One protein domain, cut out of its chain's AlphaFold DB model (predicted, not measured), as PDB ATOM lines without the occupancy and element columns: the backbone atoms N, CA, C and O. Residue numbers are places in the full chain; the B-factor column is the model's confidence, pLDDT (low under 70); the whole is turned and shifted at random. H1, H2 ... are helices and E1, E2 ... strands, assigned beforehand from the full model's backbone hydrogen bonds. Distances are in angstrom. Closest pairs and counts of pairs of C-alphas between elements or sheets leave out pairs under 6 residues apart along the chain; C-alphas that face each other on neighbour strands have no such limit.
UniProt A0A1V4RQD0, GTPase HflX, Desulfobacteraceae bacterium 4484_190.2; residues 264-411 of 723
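This is residues 264 to 411 of the 723 residues of the protein "GTPase HflX" of Desulfobacteraceae bacterium 4484_190.2 (UniProt A0A1V4RQD0). One twisted sheet of six strands makes the body, with H1 packed slantwise on one face and H2 on the opposite face. The long helix H3 meets the sheet with residues 391 to 402 and runs on past it, its far end making one end of the longest axis. The printed part has 148 residues, with three named helices and six named strands in the order H1 E1 E2 E3 H2 E4 E5 E6 H3. The mixed sheet runs E2 E1 E3 E4 E5 E6, and the class is mixed, helices and strands. The whole is compact by its radius of gyration of the C-alphas, 15.5 A, yet elongated, with spans of 55 by 32 by 25 A.

Across the sheet come E2, residues 290 to 295, 13.9 A; E1, residues 280 to 285, 16.7 A; E3, residues 319 to 325, 19.6 A; E4, residues 346 to 352, 19.4 A; E5, residues 358 to 366, 24.6 A; and E6, residues 376 to 381, 16.4 A. H1, residues 264 to 276, is 18.2 A long and begins at C-alpha 264 (-4.756, 17.085, 95.060). H2, residues 333 to 341, is 12.0 A long. H3, residues 391 to 409, is 26.9 A long and ends at C-alpha 409 (36.575, 12.180, 81.742).

E3 and E4 are parallel neighbours at 20 degrees, with N 323 and O 348 2.8 A apart. E3, H2 and E4 form a strand-helix-strand unit, two parallel neighbour strands with a helix between, and its crossover is right-handed. E1 is antiparallel to E3, with N 282 and O 322 2.7 A apart, and E1 and E2 form a hairpin, with N 281 and O 294 2.8 A apart. E4 E5 E6 is a meander, each strand the antiparallel neighbour of the one before; N 349 and O 362 are 2.7 A apart, and N 379 and O 363 2.9 A. H1 is on the sheet at a height of 7.1 A; its closest C-alphas to E4 are those of Ser 270 and Val 352, 5.6 A apart. H2 is on the opposite face at a height of 8.7 A and touches E4, closest at the C-alphas of Leu 339 and Met 347, 5.9 A. H3's closest C-alphas to E5 are those of Leu 398 and Val 366, 7.9 A. The three helices are apart from one another. In H1 and H2 every O i to N i+4 pair is within hydrogen-bond range; in H3, 14 of 15 are.

The two C-alphas farthest apart, those of Lys 355 and Leu 411, are 55.8 A apart. The printed part has no cut. The link from E2 to E3, residues 296 to 318, is long. The mean pLDDT of the printed part is 73.1; 59 residues are under 70, among them 307 to 315, 367 to 377 and 382 to 411.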
ATOM      1  N   GLU A 264      -3.557  17.104  95.895       68.94
ATOM      2  CA  GLU A 264      -4.756  17.085  95.060       68.94
ATOM      3  C   GLU A 264      -4.546  16.278  93.776       68.94
ATOM      4  O   GLU A 264      -5.364  15.412  93.470       68.94
ATOM      5  N   LEU A 265      -3.432  16.498  93.068       77.44
ATOM      6  CA  LEU A 265      -3.127  15.763  91.843       77.44
ATOM      7  C   LEU A 265      -2.916  14.275  92.137       77.44
ATOM      8  O   LEU A 265      -3.441  13.441  91.410       77.44
ATOM      9  N   THR A 266      -2.233  13.945  93.237       82.31
ATOM     10  CA  THR A 266      -2.056  12.567  93.719       82.31
ATOM     11  C   THR A 266      -3.402  11.892  93.992       82.31
ATOM     12  O   THR A 266      -3.646  10.791  93.507       82.31
ATOM     13  N   ARG A 267      -4.320  12.556  94.710       82.00
ATOM     14  CA  ARG A 267      -5.673  12.021  94.948       82.00
ATOM     15  C   ARG A 267      -6.450  11.831  93.643       82.00
ATOM     16  O   ARG A 267      -7.098  10.804  93.476       82.00
ATOM     17  N   GLN A 268      -6.366  12.785  92.714       84.56
ATOM     18  CA  GLN A 268      -7.055  12.695  91.423       84.56
ATOM     19  C   GLN A 268      -6.544  11.527  90.575       84.56
ATOM     20  O   GLN A 268      -7.359  10.750  90.082       84.56
ATOM     21  N   ILE A 269      -5.224  11.364  90.423       89.69
ATOM     22  CA  ILE A 269      -4.673  10.249  89.639       89.69
ATOM     23  C   ILE A 269      -4.970   8.896  90.290       89.69
ATOM     24  O   ILE A 269      -5.285   7.955  89.567       89.69
ATOM     25  N   SER A 270      -4.941   8.798  91.625       89.06
ATOM     26  CA  SER A 270      -5.271   7.563  92.346       89.06
ATOM     27  C   SER A 270      -6.743   7.190  92.195       89.06
ATOM     28  O   SER A 270      -7.039   6.054  91.828       89.06
ATOM     29  N   SER A 271      -7.656   8.151  92.379       88.06
ATOM     30  CA  SER A 271      -9.095   7.937  92.182       88.06
ATOM     31  C   SER A 271      -9.397   7.524  90.744       88.06
ATOM     32  O   SER A 271     -10.059   6.516  90.518       88.06
ATOM     33  N   LEU A 272      -8.850   8.247  89.759       89.81
ATOM     34  CA  LEU A 272      -9.047   7.926  88.346       89.81
ATOM     35  C   LEU A 272      -8.487   6.549  87.995       89.81
ATOM     36  O   LEU A 272      -9.147   5.791  87.295       89.81
ATOM     37  N   SER A 273      -7.290   6.218  88.485       90.44
ATOM     38  CA  SER A 273      -6.648   4.925  88.252       90.44
ATOM     39  C   SER A 273      -7.472   3.766  88.818       90.44
ATOM     40  O   SER A 273      -7.615   2.736  88.152       90.44
ATOM     41  N   HIS A 274      -8.064   3.957  90.002       90.25
ATOM     42  CA  HIS A 274      -8.980   3.003  90.622       90.25
ATOM     43  C   HIS A 274     -10.255   2.814  89.789       90.25
ATOM     44  O   HIS A 274     -10.593   1.681  89.435       90.25
ATOM     45  N   ASP A 275     -10.909   3.911  89.397       89.06
ATOM     46  CA  ASP A 275     -12.168   3.885  88.644       89.06
ATOM     47  C   ASP A 275     -12.015   3.194  87.282       89.06
ATOM     48  O   ASP A 275     -12.852   2.382  86.878       89.06
ATOM     49  N   ILE A 276     -10.918   3.479  86.571       90.75
ATOM     50  CA  ILE A 276     -10.659   2.904  85.244       90.75
ATOM     51  C   ILE A 276      -9.978   1.530  85.304       90.75
ATOM     52  O   ILE A 276      -9.833   0.882  84.265       90.75
ATOM     53  N   LYS A 277      -9.537   1.091  86.494       88.06
ATOM     54  CA  LYS A 277      -8.744  -0.130  86.723       88.06
ATOM     55  C   LYS A 277      -7.494  -0.223  85.841       88.06
ATOM     56  O   LYS A 277      -7.153  -1.292  85.332       88.06
ATOM     57  N   ARG A 278      -6.825   0.908  85.625       89.69
ATOM     58  CA  ARG A 278      -5.578   1.014  84.848       89.69
ATOM     59  C   ARG A 278      -4.635   2.001  85.506       89.69
ATOM     60  O   ARG A 278      -5.085   2.941  86.159       89.69
ATOM     61  N   GLN A 279      -3.338   1.813  85.307       90.31
ATOM     62  CA  GLN A 279      -2.334   2.761  85.766       90.31
ATOM     63  C   GLN A 279      -2.449   4.079  84.990       90.31
ATOM     64  O   GLN A 279      -2.649   4.092  83.771       90.31
ATOM     65  N   VAL A 280      -2.317   5.195  85.697       91.69
ATOM     66  CA  VAL A 280      -2.302   6.546  85.131       91.69
ATOM     67  C   VAL A 280      -0.940   7.147  85.426       91.69
ATOM     68  O   VAL A 280      -0.502   7.124  86.572       91.69
ATOM     69  N   ALA A 281      -0.278   7.692  84.406       91.44
ATOM     70  CA  ALA A 281       0.996   8.382  84.548       91.44
ATOM     71  C   ALA A 281       0.944   9.812  84.011       91.44
ATOM     72  O   ALA A 281       0.298  10.110  83.006       91.44
ATOM     73  N   LEU A 282       1.669  10.700  84.678       90.88
ATOM     74  CA  LEU A 282       1.865  12.090  84.315       90.88
ATOM     75  C   LEU A 282       3.352  12.332  84.086       90.88
ATOM     76  O   LEU A 282       4.170  12.151  84.989       90.88
ATOM     77  N   LEU A 283       3.698  12.802  82.890       87.62
ATOM     78  CA  LEU A 283       5.012  13.385  82.645       87.62
ATOM     79  C   LEU A 283       4.934  14.876  82.918       87.62
ATOM     80  O   LEU A 283       4.186  15.591  82.254       87.62
ATOM     81  N   ILE A 284       5.717  15.347  83.878       82.94
ATOM     82  CA  ILE A 284       5.708  16.732  84.340       82.94
ATOM     83  C   ILE A 284       7.077  17.348  84.064       82.94
ATOM     84  O   ILE A 284       8.117  16.757  84.347       82.94
ATOM     85  N   THR A 285       7.092  18.547  83.497       77.88
ATOM     86  CA  THR A 285       8.330  19.297  83.248       77.88
ATOM     87  C   THR A 285       8.914  19.869  84.543       77.88
ATOM     88  O   THR A 285       8.207  20.026  85.541       77.88
ATOM     89  N   ARG A 286      10.182  20.310  84.525       70.69
ATOM     90  CA  ARG A 286      10.777  21.054  85.659       70.69
ATOM     91  C   ARG A 286       9.961  22.269  86.103       70.69
ATOM     92  O   ARG A 286      10.024  22.643  87.271       70.69
ATOM     93  N   LYS A 287       9.178  22.868  85.201       58.44
ATOM     94  CA  LYS A 287       8.305  24.017  85.485       58.44
ATOM     95  C   LYS A 287       6.987  23.639  86.159       58.44
ATOM     96  O   LYS A 287       6.289  24.531  86.612       58.44
ATOM     97  N   GLY A 288       6.678  22.349  86.292       63.03
ATOM     98  CA  GLY A 288       5.410  21.869  86.848       63.03
ATOM     99  C   GLY A 288       4.307  21.673  85.804       63.03
ATOM    100  O   GLY A 288       3.250  21.158  86.148       63.03
ATOM    101  N   ASP A 289       4.553  22.016  84.536       69.00
ATOM    102  CA  ASP A 289       3.586  21.793  83.458       69.00
ATOM    103  C   ASP A 289       3.473  20.300  83.131       69.00
ATOM    104  O   ASP A 289       4.498  19.624  82.965       69.00
ATOM    105  N   ILE A 290       2.245  19.797  82.984       80.69
ATOM    106  CA  ILE A 290       1.981  18.430  82.521       80.69
ATOM    107  C   ILE A 290       2.281  18.369  81.018       80.69
ATOM    108  O   ILE A 290       1.579  18.962  80.203       80.69
ATOM    109  N   ALA A 291       3.341  17.651  80.655       81.06
ATOM    110  CA  ALA A 291       3.737  17.397  79.276       81.06
ATOM    111  C   ALA A 291       2.862  16.320  78.623       81.06
ATOM    112  O   ALA A 291       2.436  16.476  77.481       81.06
ATOM    113  N   PHE A 292       2.598  15.234  79.352       85.50
ATOM    114  CA  PHE A 292       1.765  14.132  78.882       85.50
ATOM    115  C   PHE A 292       0.940  13.542  80.016       85.50
ATOM    116  O   PHE A 292       1.412  13.432  81.147       85.50
ATOM    117  N   VAL A 293      -0.262  13.100  79.657       89.56
ATOM    118  CA  VAL A 293      -1.086  12.188  80.450       89.56
ATOM    119  C   VAL A 293      -1.082  10.850  79.726       89.56
ATOM    120  O   VAL A 293      -1.364  10.792  78.528       89.56
ATOM    121  N   ILE A 294      -0.722   9.789  80.432       90.38
ATOM    122  CA  ILE A 294      -0.571   8.439  79.899       90.38
ATOM    123  C   ILE A 294      -1.536   7.543  80.667       90.38
ATOM    124  O   ILE A 294      -1.569   7.561  81.895       90.38
ATOM    125  N   VAL A 295      -2.312   6.751  79.937       89.88
ATOM    126  CA  VAL A 295      -3.150   5.699  80.511       89.88
ATOM    127  C   VAL A 295      -2.548   4.378  80.067       89.88
ATOM    128  O   VAL A 295      -2.510   4.088  78.871       89.88
ATOM    129  N   GLY A 296      -2.010   3.638  81.028       86.44
ATOM    130  CA  GLY A 296      -1.431   2.323  80.811       86.44
ATOM    131  C   GLY A 296      -2.476   1.217  80.876       86.44
ATOM    132  O   GLY A 296      -3.683   1.453  80.759       86.44
ATOM    133  N   ASP A 297      -1.988   0.010  81.110       83.56
ATOM    134  CA  ASP A 297      -2.808  -1.136  81.484       83.56
ATOM    135  C   ASP A 297      -2.760  -1.330  83.010       83.56
ATOM    136  O   ASP A 297      -2.391  -0.428  83.757       83.56
ATOM    137  N   TYR A 298      -3.166  -2.499  83.506       78.44
ATOM    138  CA  TYR A 298      -3.167  -2.798  84.942       78.44
ATOM    139  C   TYR A 298      -1.750  -2.877  85.551       78.44
ATOM    140  O   TYR A 298      -1.556  -2.504  86.706       78.44
ATOM    141  N   ASN A 299      -0.762  -3.309  84.757       74.25
ATOM    142  CA  ASN A 299       0.595  -3.624  85.227       74.25
ATOM    143  C   ASN A 299       1.707  -2.745  84.641       74.25
ATOM    144  O   ASN A 299       2.830  -2.835  85.113       74.25
ATOM    145  N   HIS A 300       1.447  -1.988  83.572       78.25
ATOM    146  CA  HIS A 300       2.511  -1.269  82.873       78.25
ATOM    147  C   HIS A 300       2.003   0.022  82.234       78.25
ATOM    148  O   HIS A 300       0.846   0.113  81.807       78.25
ATOM    149  N   ILE A 301       2.905   0.994  82.112       82.88
ATOM    150  CA  ILE A 301       2.702   2.246  81.381       82.88
ATOM    151  C   ILE A 301       3.602   2.267  80.145       82.88
ATOM    152  O   ILE A 301       4.746   1.837  80.183       82.88
ATOM    153  N   SER A 302       3.087   2.755  79.017       76.88
ATOM    154  CA  SER A 302       3.886   2.931  77.797       76.88
ATOM    155  C   SER A 302       4.223   4.404  77.612       76.88
ATOM    156  O   SER A 302       3.368   5.195  77.208       76.88
ATOM    157  N   ILE A 303       5.468   4.778  77.907       81.06
ATOM    158  CA  ILE A 303       5.922   6.166  77.791       81.06
ATOM    159  C   ILE A 303       6.142   6.524  76.304       81.06
ATOM    160  O   ILE A 303       6.818   5.784  75.585       81.06
ATOM    161  N   PRO A 304       5.557   7.630  75.797       74.00
ATOM    162  CA  PRO A 304       5.674   8.020  74.392       74.00
ATOM    163  C   PRO A 304       7.090   8.494  74.032       74.00
ATOM    164  O   PRO A 304       7.894   8.813  74.902       74.00
ATOM    165  N   ASP A 305       7.388   8.600  72.732       69.31
ATOM    166  CA  ASP A 305       8.683   9.105  72.256       69.31
ATOM    167  C   ASP A 305       8.948  10.546  72.743       69.31
ATOM    168  O   ASP A 305       8.253  11.498  72.370       69.31
ATOM    169  N   LEU A 306       9.995  10.697  73.559       70.88
ATOM    170  CA  LEU A 306      10.427  11.961  74.158       70.88
ATOM    171  C   LEU A 306      11.507  12.683  73.336       70.88
ATOM    172  O   LEU A 306      12.153  13.590  73.854       70.88
ATOM    173  N   SER A 307      11.711  12.331  72.063       61.22
ATOM    174  CA  SER A 307      12.719  12.931  71.167       61.22
ATOM    175  C   SER A 307      12.655  14.466  71.042       61.22
ATOM    176  O   SER A 307      13.660  15.108  70.727       61.22
ATOM    177  N   LYS A 308      11.497  15.083  71.326       57.69
ATOM    178  CA  LYS A 308      11.323  16.550  71.382       57.69
ATOM    179  C   LYS A 308      12.005  17.205  72.590       57.69
ATOM    180  O   LYS A 308      12.359  18.380  72.519       57.69
ATOM    181  N   TYR A 309      12.202  16.459  73.672       54.62
ATOM    182  CA  TYR A 309      12.894  16.896  74.880       54.62
ATOM    183  C   TYR A 309      14.367  16.519  74.720       54.62
ATOM    184  O   TYR A 309      14.803  15.437  75.111       54.62
ATOM    185  N   ARG A 310      15.119  17.372  74.013       48.69
ATOM    186  CA  ARG A 310      16.543  17.130  73.752       48.69
ATOM    187  C   ARG A 310      17.328  17.090  75.059       48.69
ATOM    188  O   ARG A 310      17.213  17.995  75.879       48.69
ATOM    189  N   ILE A 311      18.191  16.086  75.156       52.25
ATOM    190  CA  ILE A 311      19.300  16.023  76.105       52.25
ATOM    191  C   ILE A 311      20.200  17.228  75.796       52.25
ATOM    192  O   ILE A 311      20.709  17.359  74.680       52.25
ATOM    193  N   GLY A 312      20.296  18.174  76.731       44.31
ATOM    194  CA  GLY A 312      21.226  19.298  76.635       44.31
ATOM    195  C   GLY A 312      22.655  18.845  76.945       44.31
ATOM    196  O   GLY A 312      23.019  17.691  76.746       44.31
ATOM    197  N   ALA A 313      23.476  19.742  77.494       37.88
ATOM    198  CA  ALA A 313      24.754  19.348  78.096       37.88
ATOM    199  C   ALA A 313      24.575  18.432  79.332       37.88
ATOM    200  O   ALA A 313      25.526  17.776  79.747       37.88
ATOM    201  N   SER A 314      23.366  18.364  79.906       49.28
ATOM    202  CA  SER A 314      22.998  17.455  80.993       49.28
ATOM    203  C   SER A 314      22.331  16.177  80.469       49.28
ATOM    204  O   SER A 314      21.542  16.218  79.528       49.28
ATOM    205  N   ARG A 315      22.641  15.027  81.090       62.44
ATOM    206  CA  ARG A 315      22.096  13.691  80.748       62.44
ATOM    207  C   ARG A 315      20.586  13.531  81.011       62.44
ATOM    208  O   ARG A 315      20.027  12.521  80.598       62.44
ATOM    209  N   LEU A 316      19.941  14.480  81.691       70.25
ATOM    210  CA  LEU A 316      18.537  14.393  82.095       70.25
ATOM    211  C   LEU A 316      17.630  15.238  81.176       70.25
ATOM    212  O   LEU A 316      17.997  16.344  80.778       70.25
ATOM    213  N   LYS A 317      16.436  14.735  80.836       72.31
ATOM    214  CA  LYS A 317      15.495  15.356  79.877       72.31
ATOM    215  C   LYS A 317      14.662  16.502  80.452       72.31
ATOM    216  O   LYS A 317      13.920  17.143  79.707       72.31
ATOM    217  N   GLY A 318      14.742  16.770  81.755       72.69
ATOM    218  CA  GLY A 318      13.928  17.807  82.389       72.69
ATOM    219  C   GLY A 318      12.485  17.384  82.664       72.69
ATOM    220  O   GLY A 318      11.598  18.239  82.775       72.69
ATOM    221  N   LEU A 319      12.244  16.076  82.712       82.44
ATOM    222  CA  LEU A 319      10.932  15.466  82.883       82.44
ATOM    223  C   LEU A 319      10.958  14.533  84.087       82.44
ATOM    224  O   LEU A 319      11.840  13.687  84.187       82.44
ATOM    225  N   ARG A 320       9.958  14.650  84.957       87.00
ATOM    226  CA  ARG A 320       9.657  13.658  85.992       87.00
ATOM    227  C   ARG A 320       8.411  12.877  85.606       87.00
ATOM    228  O   ARG A 320       7.465  13.463  85.080       87.00
ATOM    229  N   CYS A 321       8.415  11.578  85.862       89.62
ATOM    230  CA  CYS A 321       7.267  10.709  85.641       89.62
ATOM    231  C   CYS A 321       6.637  10.354  86.982       89.62
ATOM    232  O   CYS A 321       7.342   9.944  87.903       89.62
ATOM    233  N   ILE A 322       5.326  10.544  87.092       90.06
ATOM    234  CA  ILE A 322       4.554  10.211  88.287       90.06
ATOM    235  C   ILE A 322       3.412   9.301  87.875       90.06
ATOM    236  O   ILE A 322       2.578   9.725  87.082       90.06
ATOM    237  N   HIS A 323       3.375   8.075  88.379       92.50
ATOM    238  CA  HIS A 323       2.395   7.070  87.976       92.50
ATOM    239  C   HIS A 323       1.803   6.308  89.157       92.50
ATOM    240  O   HIS A 323       2.319   6.372  90.272       92.50
ATOM    241  N   THR A 324       0.694   5.615  88.911       91.75
ATOM    242  CA  THR A 324      -0.031   4.845  89.924       91.75
ATOM    243  C   THR A 324       0.221   3.343  89.814       91.75
ATOM    244  O   THR A 324       0.249   2.802  88.713       91.75
ATOM    245  N   HIS A 325       0.323   2.655  90.956       90.31
ATOM    246  CA  HIS A 325       0.362   1.190  91.050       90.31
ATOM    247  C   HIS A 325      -0.879   0.656  91.766       90.31
ATOM    248  O   HIS A 325      -1.163   1.034  92.902       90.31
ATOM    249  N   LEU A 326      -1.587  -0.269  91.113       84.81
ATOM    250  CA  LEU A 326      -2.840  -0.849  91.612       84.81
ATOM    251  C   LEU A 326      -2.638  -2.073  92.526       84.81
ATOM    252  O   LEU A 326      -3.545  -2.420  93.272       84.81
ATOM    253  N   ASN A 327      -1.464  -2.716  92.491       78.38
ATOM    254  CA  ASN A 327      -1.165  -3.931  93.269       78.38
ATOM    255  C   ASN A 327      -0.475  -3.662  94.617       78.38
ATOM    256  O   ASN A 327      -0.063  -4.602  95.293       78.38
ATOM    257  N   GLY A 328      -0.264  -2.395  94.988       72.38
ATOM    258  CA  GLY A 328       0.543  -2.066  96.166       72.38
ATOM    259  C   GLY A 328       2.001  -2.539  96.055       72.38
ATOM    260  O   GLY A 328       2.669  -2.753  97.069       72.38
ATOM    261  N   GLU A 329       2.514  -2.698  94.833       81.06
ATOM    262  CA  GLU A 329       3.911  -3.044  94.569       81.06
ATOM    263  C   GLU A 329       4.809  -1.789  94.551       81.06
ATOM    264  O   GLU A 329       4.321  -0.690  94.262       81.06
ATOM    265  N   PRO A 330       6.099  -1.896  94.924       84.69
ATOM    266  CA  PRO A 330       7.061  -0.798  94.797       84.69
ATOM    267  C   PRO A 330       7.390  -0.521  93.317       84.69
ATOM    268  O   PRO A 330       6.826  -1.152  92.428       84.69
ATOM    269  N   LEU A 331       8.326   0.397  93.043       83.94
ATOM    270  CA  LEU A 331       8.842   0.614  91.683       83.94
ATOM    271  C   LEU A 331       9.335  -0.704  91.067       83.94
ATOM    272  O   LEU A 331      10.158  -1.404  91.665       83.94
ATOM    273  N   SER A 332       8.832  -1.019  89.877       81.81
ATOM    274  CA  SER A 332       9.194  -2.214  89.122       81.81
ATOM    275  C   SER A 332      10.568  -2.060  88.453       81.81
ATOM    276  O   SER A 332      11.106  -0.958  88.309       81.81
ATOM    277  N   GLU A 333      11.161  -3.173  88.007       74.56
ATOM    278  CA  GLU A 333      12.383  -3.115  87.189       74.56
ATOM    279  C   GLU A 333      12.152  -2.370  85.862       74.56
ATOM    280  O   GLU A 333      13.085  -1.759  85.337       74.56
ATOM    281  N   GLU A 334      10.925  -2.391  85.333       72.88
ATOM    282  CA  GLU A 334      10.540  -1.656  84.125       72.88
ATOM    283  C   GLU A 334      10.563  -0.143  84.380       72.88
ATOM    284  O   GLU A 334      11.204   0.578  83.621       72.88
ATOM    285  N   ASP A 335      10.036   0.325  85.518       81.88
ATOM    286  CA  ASP A 335      10.046   1.752  85.888       81.88
ATOM    287  C   ASP A 335      11.466   2.297  86.076       81.88
ATOM    288  O   ASP A 335      11.785   3.419  85.677       81.88
ATOM    289  N   ILE A 336      12.349   1.495  86.682       76.75
ATOM    290  CA  ILE A 336      13.766   1.846  86.847       76.75
ATOM    291  C   ILE A 336      14.463   1.875  85.485       76.75
ATOM    292  O   ILE A 336      15.279   2.760  85.217       76.75
ATOM    293  N   THR A 337      14.142   0.918  84.615       69.62
ATOM    294  CA  THR A 337      14.680   0.876  83.254       69.62
ATOM    295  C   THR A 337      14.248   2.118  82.475       69.62
ATOM    296  O   THR A 337      15.092   2.768  81.860       69.62
ATOM    297  N   ASP A 338      12.979   2.510  82.573       77.31
ATOM    298  CA  ASP A 338      12.435   3.702  81.928       77.31
ATOM    299  C   ASP A 338      13.033   4.997  82.487       77.31
ATOM    300  O   ASP A 338      13.434   5.865  81.709       77.31
ATOM    301  N   LEU A 339      13.182   5.117  83.813       79.44
ATOM    302  CA  LEU A 339      13.883   6.233  84.464       79.44
ATOM    303  C   LEU A 339      15.267   6.455  83.844       79.44
ATOM    304  O   LEU A 339      15.627   7.582  83.497       79.44
ATOM    305  N   VAL A 340      16.032   5.373  83.700       68.25
ATOM    306  CA  VAL A 340      17.421   5.426  83.246       68.25
ATOM    307  C   VAL A 340      17.519   5.640  81.735       68.25
ATOM    308  O   VAL A 340      18.245   6.531  81.297       68.25
ATOM    309  N   LEU A 341      16.802   4.848  80.932       65.56
ATOM    310  CA  LEU A 341      16.885   4.895  79.467       65.56
ATOM    311  C   LEU A 341      16.321   6.193  78.903       65.56
ATOM    312  O   LEU A 341      16.886   6.774  77.979       65.56
ATOM    313  N   LEU A 342      15.215   6.674  79.467       71.06
ATOM    314  CA  LEU A 342      14.618   7.923  79.019       71.06
ATOM    315  C   LEU A 342      15.324   9.143  79.613       71.06
ATOM    316  O   LEU A 342      15.009  10.256  79.197       71.06
ATOM    317  N   GLY A 343      16.267   8.956  80.542       69.44
ATOM    318  CA  GLY A 343      16.961  10.043  81.227       69.44
ATOM    319  C   GLY A 343      15.990  10.950  81.976       69.44
ATOM    320  O   GLY A 343      16.089  12.172  81.870       69.44
ATOM    321  N   LEU A 344      14.998  10.376  82.660       81.38
ATOM    322  CA  LEU A 344      14.051  11.157  83.454       81.38
ATOM    323  C   LEU A 344      14.755  11.722  84.695       81.38
ATOM    324  O   LEU A 344      15.628  11.087  85.281       81.38
ATOM    325  N   ASP A 345      14.348  12.919  85.106       78.94
ATOM    326  CA  ASP A 345      14.858  13.581  86.305       78.94
ATOM    327  C   ASP A 345      14.473  12.793  87.574       78.94
ATOM    328  O   ASP A 345      15.239  12.731  88.533       78.94
ATOM    329  N   LEU A 346      13.267  12.210  87.588       85.31
ATOM    330  CA  LEU A 346      12.695  11.478  88.720       85.31
ATOM    331  C   LEU A 346      11.584  10.531  88.238       85.31
ATOM    332  O   LEU A 346      10.791  10.905  87.370       85.31
ATOM    333  N   MET A 347      11.494   9.346  88.839       88.56
ATOM    334  CA  MET A 347      10.367   8.416  88.698       88.56
ATOM    335  C   MET A 347       9.655   8.292  90.042       88.56
ATOM    336  O   MET A 347      10.318   8.066  91.049       88.56
ATOM    337  N   VAL A 348       8.332   8.454  90.075       88.94
ATOM    338  CA  VAL A 348       7.521   8.426  91.300       88.94
ATOM    339  C   VAL A 348       6.329   7.496  91.112       88.94
ATOM    340  O   VAL A 348       5.461   7.769  90.292       88.94
ATOM    341  N   CYS A 349       6.250   6.443  91.912       90.25
ATOM    342  CA  CYS A 349       5.123   5.527  91.991       90.25
ATOM    343  C   CYS A 349       4.259   5.857  93.214       90.25
ATOM    344  O   CYS A 349       4.749   5.867  94.346       90.25
ATOM    345  N   VAL A 350       2.962   6.059  92.991       89.75
ATOM    346  CA  VAL A 350       1.934   6.228  94.024       89.75
ATOM    347  C   VAL A 350       1.119   4.943  94.111       89.75
ATOM    348  O   VAL A 350       0.450   4.560  93.151       89.75
ATOM    349  N   GLN A 351       1.143   4.269  95.258       89.88
ATOM    350  CA  GLN A 351       0.280   3.108  95.463       89.88
ATOM    351  C   GLN A 351      -1.176   3.544  95.612       89.88
ATOM    352  O   GLN A 351      -1.464   4.565  96.233       89.88
ATOM    353  N   VAL A 352      -2.095   2.776  95.039       87.50
ATOM    354  CA  VAL A 352      -3.537   3.027  95.113       87.50
ATOM    355  C   VAL A 352      -4.172   1.909  95.925       87.50
ATOM    356  O   VAL A 352      -3.934   0.735  95.642       87.50
ATOM    357  N   ASP A 353      -4.950   2.264  96.945       83.69
ATOM    358  CA  ASP A 353      -5.664   1.286  97.761       83.69
ATOM    359  C   ASP A 353      -6.972   0.797  97.097       83.69
ATOM    360  O   ASP A 353      -7.400   1.269  96.037       83.69
ATOM    361  N   GLU A 354      -7.652  -0.148  97.752       78.12
ATOM    362  CA  GLU A 354      -8.940  -0.696  97.300       78.12
ATOM    363  C   GLU A 354     -10.091   0.330  97.274       78.12
ATOM    364  O   GLU A 354     -11.171   0.018  96.781       78.12
ATOM    365  N   LYS A 355      -9.886   1.540  97.803       78.00
ATOM    366  CA  LYS A 355     -10.859   2.640  97.853       78.00
ATOM    367  C   LYS A 355     -10.457   3.826  96.962       78.00
ATOM    368  O   LYS A 355     -11.126   4.856  97.006       78.00
ATOM    369  N   GLY A 356      -9.382   3.708  96.177       77.31
ATOM    370  CA  GLY A 356      -8.861   4.782  95.323       77.31
ATOM    371  C   GLY A 356      -8.094   5.880  96.068       77.31
ATOM    372  O   GLY A 356      -7.815   6.939  95.501       77.31
ATOM    373  N   ILE A 357      -7.735   5.646  97.329       80.56
ATOM    374  CA  ILE A 357      -6.961   6.558  98.168       80.56
ATOM    375  C   ILE A 357      -5.463   6.309  97.914       80.56
ATOM    376  O   ILE A 357      -5.027   5.157  97.815       80.56
ATOM    377  N   PRO A 358      -4.646   7.371  97.782       82.38
ATOM    378  CA  PRO A 358      -3.203   7.224  97.650       82.38
ATOM    379  C   PRO A 358      -2.573   6.675  98.934       82.38
ATOM    380  O   PRO A 358      -2.736   7.244 100.011       82.38
ATOM    381  N   GLY A 359      -1.830   5.584  98.789       82.38
ATOM    382  CA  GLY A 359      -1.009   4.963  99.818       82.38
ATOM    383  C   GLY A 359       0.468   5.377  99.730       82.38
ATOM    384  O   GLY A 359       0.780   6.493  99.301       82.38
ATOM    385  N   PRO A 360       1.397   4.484 100.125       82.44
ATOM    386  CA  PRO A 360       2.830   4.755 100.115       82.44
ATOM    387  C   PRO A 360       3.367   5.190  98.752       82.44
ATOM    388  O   PRO A 360       2.960   4.682  97.703       82.44
ATOM    389  N   ILE A 361       4.339   6.100  98.785       85.38
ATOM    390  CA  ILE A 361       5.003   6.629  97.596       85.38
ATOM    391  C   ILE A 361       6.425   6.095  97.525       85.38
ATOM    392  O   ILE A 361       7.188   6.142  98.493       85.38
ATOM    393  N   PHE A 362       6.799   5.621  96.347       85.81
ATOM    394  CA  PHE A 362       8.155   5.214  96.020       85.81
ATOM    395  C   PHE A 362       8.696   6.173  94.981       85.81
ATOM    396  O   PHE A 362       8.001   6.497  94.026       85.81
ATOM    397  N   TYR A 363       9.929   6.628  95.138       87.19
ATOM    398  CA  TYR A 363      10.563   7.428  94.100       87.19
ATOM    399  C   TYR A 363      12.004   7.011  93.881       87.19
ATOM    400  O   TYR A 363      12.678   6.539  94.800       87.19
ATOM    401  N   ALA A 364      12.460   7.186  92.647       84.06
ATOM    402  CA  ALA A 364      13.812   6.876  92.243       84.06
ATOM    403  C   ALA A 364      14.418   7.966  91.366       84.06
ATOM    404  O   ALA A 364      13.744   8.573  90.531       84.06
ATOM    405  N   ASN A 365      15.715   8.178  91.553       79.75
ATOM    406  CA  ASN A 365      16.545   9.070  90.752       79.75
ATOM    407  C   ASN A 365      17.840   8.357  90.347       79.75
ATOM    408  O   ASN A 365      18.326   7.467  91.051       79.75
ATOM    409  N   VAL A 366      18.404   8.756  89.206       73.12
ATOM    410  CA  VAL A 366      19.680   8.225  88.704       73.12
ATOM    411  C   VAL A 366      20.828   8.770  89.559       73.12
ATOM    412  O   VAL A 366      20.840   9.959  89.872       73.12
ATOM    413  N   LEU A 367      21.792   7.919  89.920       66.69
ATOM    414  CA  LEU A 367      23.025   8.302  90.611       66.69
ATOM    415  C   LEU A 367      24.245   8.071  89.702       66.69
ATOM    416  O   LEU A 367      24.328   7.017  89.063       66.69
ATOM    417  N   PRO A 368      25.203   9.014  89.643       56.75
ATOM    418  CA  PRO A 368      26.391   8.877  88.805       56.75
ATOM    419  C   PRO A 368      27.348   7.774  89.282       56.75
ATOM    420  O   PRO A 368      27.883   7.061  88.434       56.75
ATOM    421  N   GLU A 369      27.519   7.573  90.594       53.44
ATOM    422  CA  GLU A 369      28.297   6.467  91.175       53.44
ATOM    423  C   GLU A 369      27.678   5.998  92.497       53.44
ATOM    424  O   GLU A 369      27.245   6.801  93.317       53.44
ATOM    425  N   ASN A 370      27.631   4.683  92.710       46.84
ATOM    426  CA  ASN A 370      27.211   4.096  93.978       46.84
ATOM    427  C   ASN A 370      28.142   2.924  94.299       46.84
ATOM    428  O   ASN A 370      28.428   2.108  93.420       46.84
ATOM    429  N   SER A 371      28.591   2.822  95.550       41.91
ATOM    430  CA  SER A 371      29.507   1.773  96.031       41.91
ATOM    431  C   SER A 371      28.955   0.350  95.868       41.91
ATOM    432  O   SER A 371      29.729  -0.599  95.801       41.91
ATOM    433  N   ASP A 372      27.633   0.213  95.712       46.69
ATOM    434  CA  ASP A 372      26.924  -1.068  95.569       46.69
ATOM    435  C   ASP A 372      26.643  -1.466  94.104       46.69
ATOM    436  O   ASP A 372      25.938  -2.442  93.841       46.69
ATOM    437  N   GLY A 373      27.122  -0.692  93.121       47.41
ATOM    438  CA  GLY A 373      26.918  -0.981  91.695       47.41
ATOM    439  C   GLY A 373      25.485  -0.777  91.181       47.41
ATOM    440  O   GLY A 373      25.220  -1.024  90.004       47.41
ATOM    441  N   ARG A 374      24.551  -0.292  92.011       52.19
ATOM    442  CA  ARG A 374      23.202   0.130  91.587       52.19
ATOM    443  C   ARG A 374      23.207   1.636  91.323       52.19
ATOM    444  O   ARG A 374      23.326   2.429  92.249       52.19
ATOM    445  N   GLY A 375      23.124   2.032  90.050       60.03
ATOM    446  CA  GLY A 375      23.208   3.427  89.576       60.03
ATOM    447  C   GLY A 375      21.948   4.266  89.813       60.03
ATOM    448  O   GLY A 375      21.660   5.173  89.038       60.03
ATOM    449  N   TRP A 376      21.157   3.932  90.831       68.12
ATOM    450  CA  TRP A 376      19.922   4.620  91.190       68.12
ATOM    451  C   TRP A 376      19.659   4.467  92.690       68.12
ATOM    452  O   TRP A 376      20.077   3.484  93.309       68.12
ATOM    453  N   LEU A 377      18.961   5.440  93.270       67.56
ATOM    454  CA  LEU A 377      18.493   5.404  94.653       67.56
ATOM    455  C   LEU A 377      16.982   5.199  94.636       67.56
ATOM    456  O   LEU A 377      16.292   5.965  93.975       67.56
ATOM    457  N   VAL A 378      16.471   4.191  95.346       76.81
ATOM    458  CA  VAL A 378      15.026   4.029  95.569       76.81
ATOM    459  C   VAL A 378      14.724   4.424  97.000       76.81
ATOM    460  O   VAL A 378      15.271   3.840  97.933       76.81
ATOM    461  N   ASN A 379      13.825   5.382  97.166       78.88
ATOM    462  CA  ASN A 379      13.340   5.814  98.463       78.88
ATOM    463  C   ASN A 379      11.865   5.453  98.609       78.88
ATOM    464  O   ASN A 379      11.095   5.501  97.648       78.88
ATOM    465  N   ARG A 380      11.477   5.110  99.837       80.44
ATOM    466  CA  ARG A 380      10.089   4.861 100.221       80.44
ATOM    467  C   ARG A 380       9.645   5.929 101.199       80.44
ATOM    468  O   ARG A 380      10.365   6.256 102.139       80.44
ATOM    469  N   VAL A 381       8.425   6.391 101.003       75.00
ATOM    470  CA  VAL A 381       7.742   7.322 101.881       75.00
ATOM    471  C   VAL A 381       6.379   6.738 102.224       75.00
ATOM    472  O   VAL A 381       5.721   6.150 101.364       75.00
ATOM    473  N   ALA A 382       5.976   6.839 103.490       65.38
ATOM    474  CA  ALA A 382       4.711   6.271 103.950       65.38
ATOM    475  C   ALA A 382       3.493   6.956 103.308       65.38
ATOM    476  O   ALA A 382       2.500   6.286 103.042       65.38
ATOM    477  N   ASP A 383       3.598   8.255 103.025       65.69
ATOM    478  CA  ASP A 383       2.535   9.087 102.469       65.69
ATOM    479  C   ASP A 383       3.114  10.307 101.722       65.69
ATOM    480  O   ASP A 383       4.312  10.589 101.771       65.69
ATOM    481  N   ILE A 384       2.256  11.054 101.027       61.41
ATOM    482  CA  ILE A 384       2.652  12.248 100.267       61.41
ATOM    483  C   ILE A 384       3.124  13.426 101.145       61.41
ATOM    484  O   ILE A 384       4.011  14.162 100.724       61.41
ATOM    485  N   GLY A 385       2.624  13.584 102.374       51.78
ATOM    486  CA  GLY A 385       3.055  14.645 103.301       51.78
ATOM    487  C   GLY A 385       4.459  14.417 103.877       51.78
ATOM    488  O   GLY A 385       5.148  15.347 104.308       51.78
ATOM    489  N   GLN A 386       4.935  13.173 103.840       55.41
ATOM    490  CA  GLN A 386       6.313  12.810 104.164       55.41
ATOM    491  C   GLN A 386       7.263  12.890 102.953       55.41
ATOM    492  O   GLN A 386       8.469  12.677 103.114       55.41
ATOM    493  N   LEU A 387       6.767  13.197 101.743       61.62
ATOM    494  CA  LEU A 387       7.574  13.287 100.520       61.62
ATOM    495  C   LEU A 387       8.392  14.585 100.524       61.62
ATOM    496  O   LEU A 387       8.058  15.580  99.888       61.62
ATOM    497  N   ASN A 388       9.486  14.567 101.277       56.59
ATOM    498  CA  ASN A 388      10.224  15.765 101.641       56.59
ATOM    499  C   ASN A 388      11.471  16.001 100.770       56.59
ATOM    500  O   ASN A 388      12.590  16.044 101.277       56.59
ATOM    501  N   VAL A 389      11.296  16.122  99.451       60.56
ATOM    502  CA  VAL A 389      12.416  16.256  98.497       60.56
ATOM    503  C   VAL A 389      12.238  17.489  97.621       60.56
ATOM    504  O   VAL A 389      11.181  17.697  97.036       60.56
ATOM    505  N   ASP A 390      13.278  18.330  97.556       61.22
ATOM    506  CA  ASP A 390      13.267  19.531  96.723       61.22
ATOM    507  C   ASP A 390      13.714  19.075  95.345       61.22
ATOM    508  O   ASP A 390      14.872  18.721  95.131       61.22
ATOM    509  N   PHE A 391      12.755  18.990  94.433       65.81
ATOM    510  CA  PHE A 391      13.006  18.452  93.108       65.81
ATOM    511  C   PHE A 391      14.040  19.281  92.334       65.81
ATOM    512  O   PHE A 391      14.859  18.712  91.617       65.81
ATOM    513  N   LEU A 392      14.019  20.611  92.468       61.50
ATOM    514  CA  LEU A 392      14.942  21.486  91.743       61.50
ATOM    515  C   LEU A 392      16.357  21.366  92.307       61.50
ATOM    516  O   LEU A 392      17.304  21.257  91.528       61.50
ATOM    517  N   GLU A 393      16.495  21.342  93.633       62.06
ATOM    518  CA  GLU A 393      17.783  21.142  94.302       62.06
ATOM    519  C   GLU A 393      18.359  19.753  94.001       62.06
ATOM    520  O   GLU A 393      19.514  19.656  93.588       62.06
ATOM    521  N   LEU A 394      17.544  18.694  94.102       67.00
ATOM    522  CA  LEU A 394      17.945  17.320  93.786       67.00
ATOM    523  C   LEU A 394      18.476  17.217  92.351       67.00
ATOM    524  O   LEU A 394      19.541  16.651  92.111       67.00
ATOM    525  N   VAL A 395      17.750  17.779  91.382       67.75
ATOM    526  CA  VAL A 395      18.169  17.738  89.978       67.75
ATOM    527  C   VAL A 395      19.445  18.550  89.763       67.75
ATOM    528  O   VAL A 395      20.348  18.071  89.082       67.75
ATOM    529  N   GLN A 396      19.572  19.732  90.375       66.12
ATOM    530  CA  GLN A 396      20.791  20.544  90.282       66.12
ATOM    531  C   GLN A 396      22.002  19.841  90.903       66.12
ATOM    532  O   GLN A 396      23.079  19.861  90.306       66.12
ATOM    533  N   SER A 397      21.844  19.192  92.061       66.81
ATOM    534  CA  SER A 397      22.932  18.445  92.698       66.81
ATOM    535  C   SER A 397      23.364  17.255  91.846       66.81
ATOM    536  O   SER A 397      24.562  17.053  91.654       66.81
ATOM    537  N   LEU A 398      22.400  16.524  91.272       67.25
ATOM    538  CA  LEU A 398      22.669  15.397  90.378       67.25
ATOM    539  C   LEU A 398      23.360  15.855  89.092       67.25
ATOM    540  O   LEU A 398      24.352  15.260  88.683       67.25
ATOM    541  N   GLU A 399      22.889  16.934  88.464       66.25
ATOM    542  CA  GLU A 399      23.520  17.499  87.267       66.25
ATOM    543  C   GLU A 399      24.943  17.992  87.558       66.25
ATOM    544  O   GLU A 399      25.846  17.733  86.762       66.25
ATOM    545  N   ALA A 400      25.176  18.643  88.703       62.56
ATOM    546  CA  ALA A 400      26.501  19.102  89.114       62.56
ATOM    547  C   ALA A 400      27.461  17.938  89.415       62.56
ATOM    548  O   ALA A 400      28.656  18.020  89.128       62.56
ATOM    549  N   GLU A 401      26.962  16.849  89.993       63.34
ATOM    550  CA  GLU A 401      27.736  15.629  90.228       63.34
ATOM    551  C   GLU A 401      28.079  14.926  88.905       63.34
ATOM    552  O   GLU A 401      29.247  14.651  88.637       63.34
ATOM    553  N   ILE A 402      27.099  14.760  88.010       61.03
ATOM    554  CA  ILE A 402      27.302  14.219  86.656       61.03
ATOM    555  C   ILE A 402      28.311  15.072  85.868       61.03
ATOM    556  O   ILE A 402      29.197  14.523  85.206       61.03
ATOM    557  N   ALA A 403      28.216  16.403  85.950       59.03
ATOM    558  CA  ALA A 403      29.120  17.330  85.272       59.03
ATOM    559  C   ALA A 403      30.556  17.258  85.818       59.03
ATOM    560  O   ALA A 403      31.510  17.313  85.035       59.03
ATOM    561  N   ARG A 404      30.736  17.084  87.135       59.06
ATOM    562  CA  ARG A 404      32.057  16.868  87.755       59.06
ATOM    563  C   ARG A 404      32.700  15.574  87.261       59.06
ATOM    564  O   ARG A 404      33.844  15.596  86.807       59.06
ATOM    565  N   THR A 405      31.941  14.480  87.241       54.75
ATOM    566  CA  THR A 405      32.408  13.183  86.733       54.75
ATOM    567  C   THR A 405      32.740  13.236  85.237       54.75
ATOM    568  O   THR A 405      33.696  12.602  84.789       54.75
ATOM    569  N   GLN A 406      31.999  14.017  84.444       50.72
ATOM    570  CA  GLN A 406      32.271  14.207  83.014       50.72
ATOM    571  C   GLN A 406      33.479  15.101  82.731       50.72
ATOM    572  O   GLN A 406      34.239  14.798  81.816       50.72
ATOM    573  N   SER A 407      33.684  16.175  83.494       44.81
ATOM    574  CA  SER A 407      34.786  17.123  83.261       44.81
ATOM    575  C   SER A 407      36.155  16.469  83.470       44.81
ATOM    576  O   SER A 407      37.088  16.743  82.720       44.81
ATOM    577  N   ALA A 408      36.252  15.528  84.417       45.66
ATOM    578  CA  ALA A 408      37.436  14.690  84.593       45.66
ATOM    579  C   ALA A 408      37.642  13.675  83.446       45.66
ATOM    580  O   ALA A 408      38.774  13.290  83.169       45.66
ATOM    581  N   ARG A 409      36.566  13.251  82.763       46.31
ATOM    582  CA  ARG A 409      36.575  12.180  81.742       46.31
ATOM    583  C   ARG A 409      36.657  12.688  80.291       46.31
ATOM    584  O   ARG A 409      37.182  11.987  79.438       46.31
ATOM    585  N   LEU A 410      36.189  13.905  79.997       43.91
ATOM    586  CA  LEU A 410      36.203  14.523  78.653       43.91
ATOM    587  C   LEU A 410      37.592  14.993  78.189       43.91
ATOM    588  O   LEU A 410      37.774  15.296  77.009       43.91
ATOM    589  N   LEU A 411      38.570  15.056  79.097       46.12
ATOM    590  CA  LEU A 411      39.959  15.378  78.766       46.12
ATOM    591  C   LEU A 411      40.646  14.261  77.953       46.12
ATOM    592  O   LEU A 411      41.630  14.534  77.264       46.12
TER     593      LEU A 411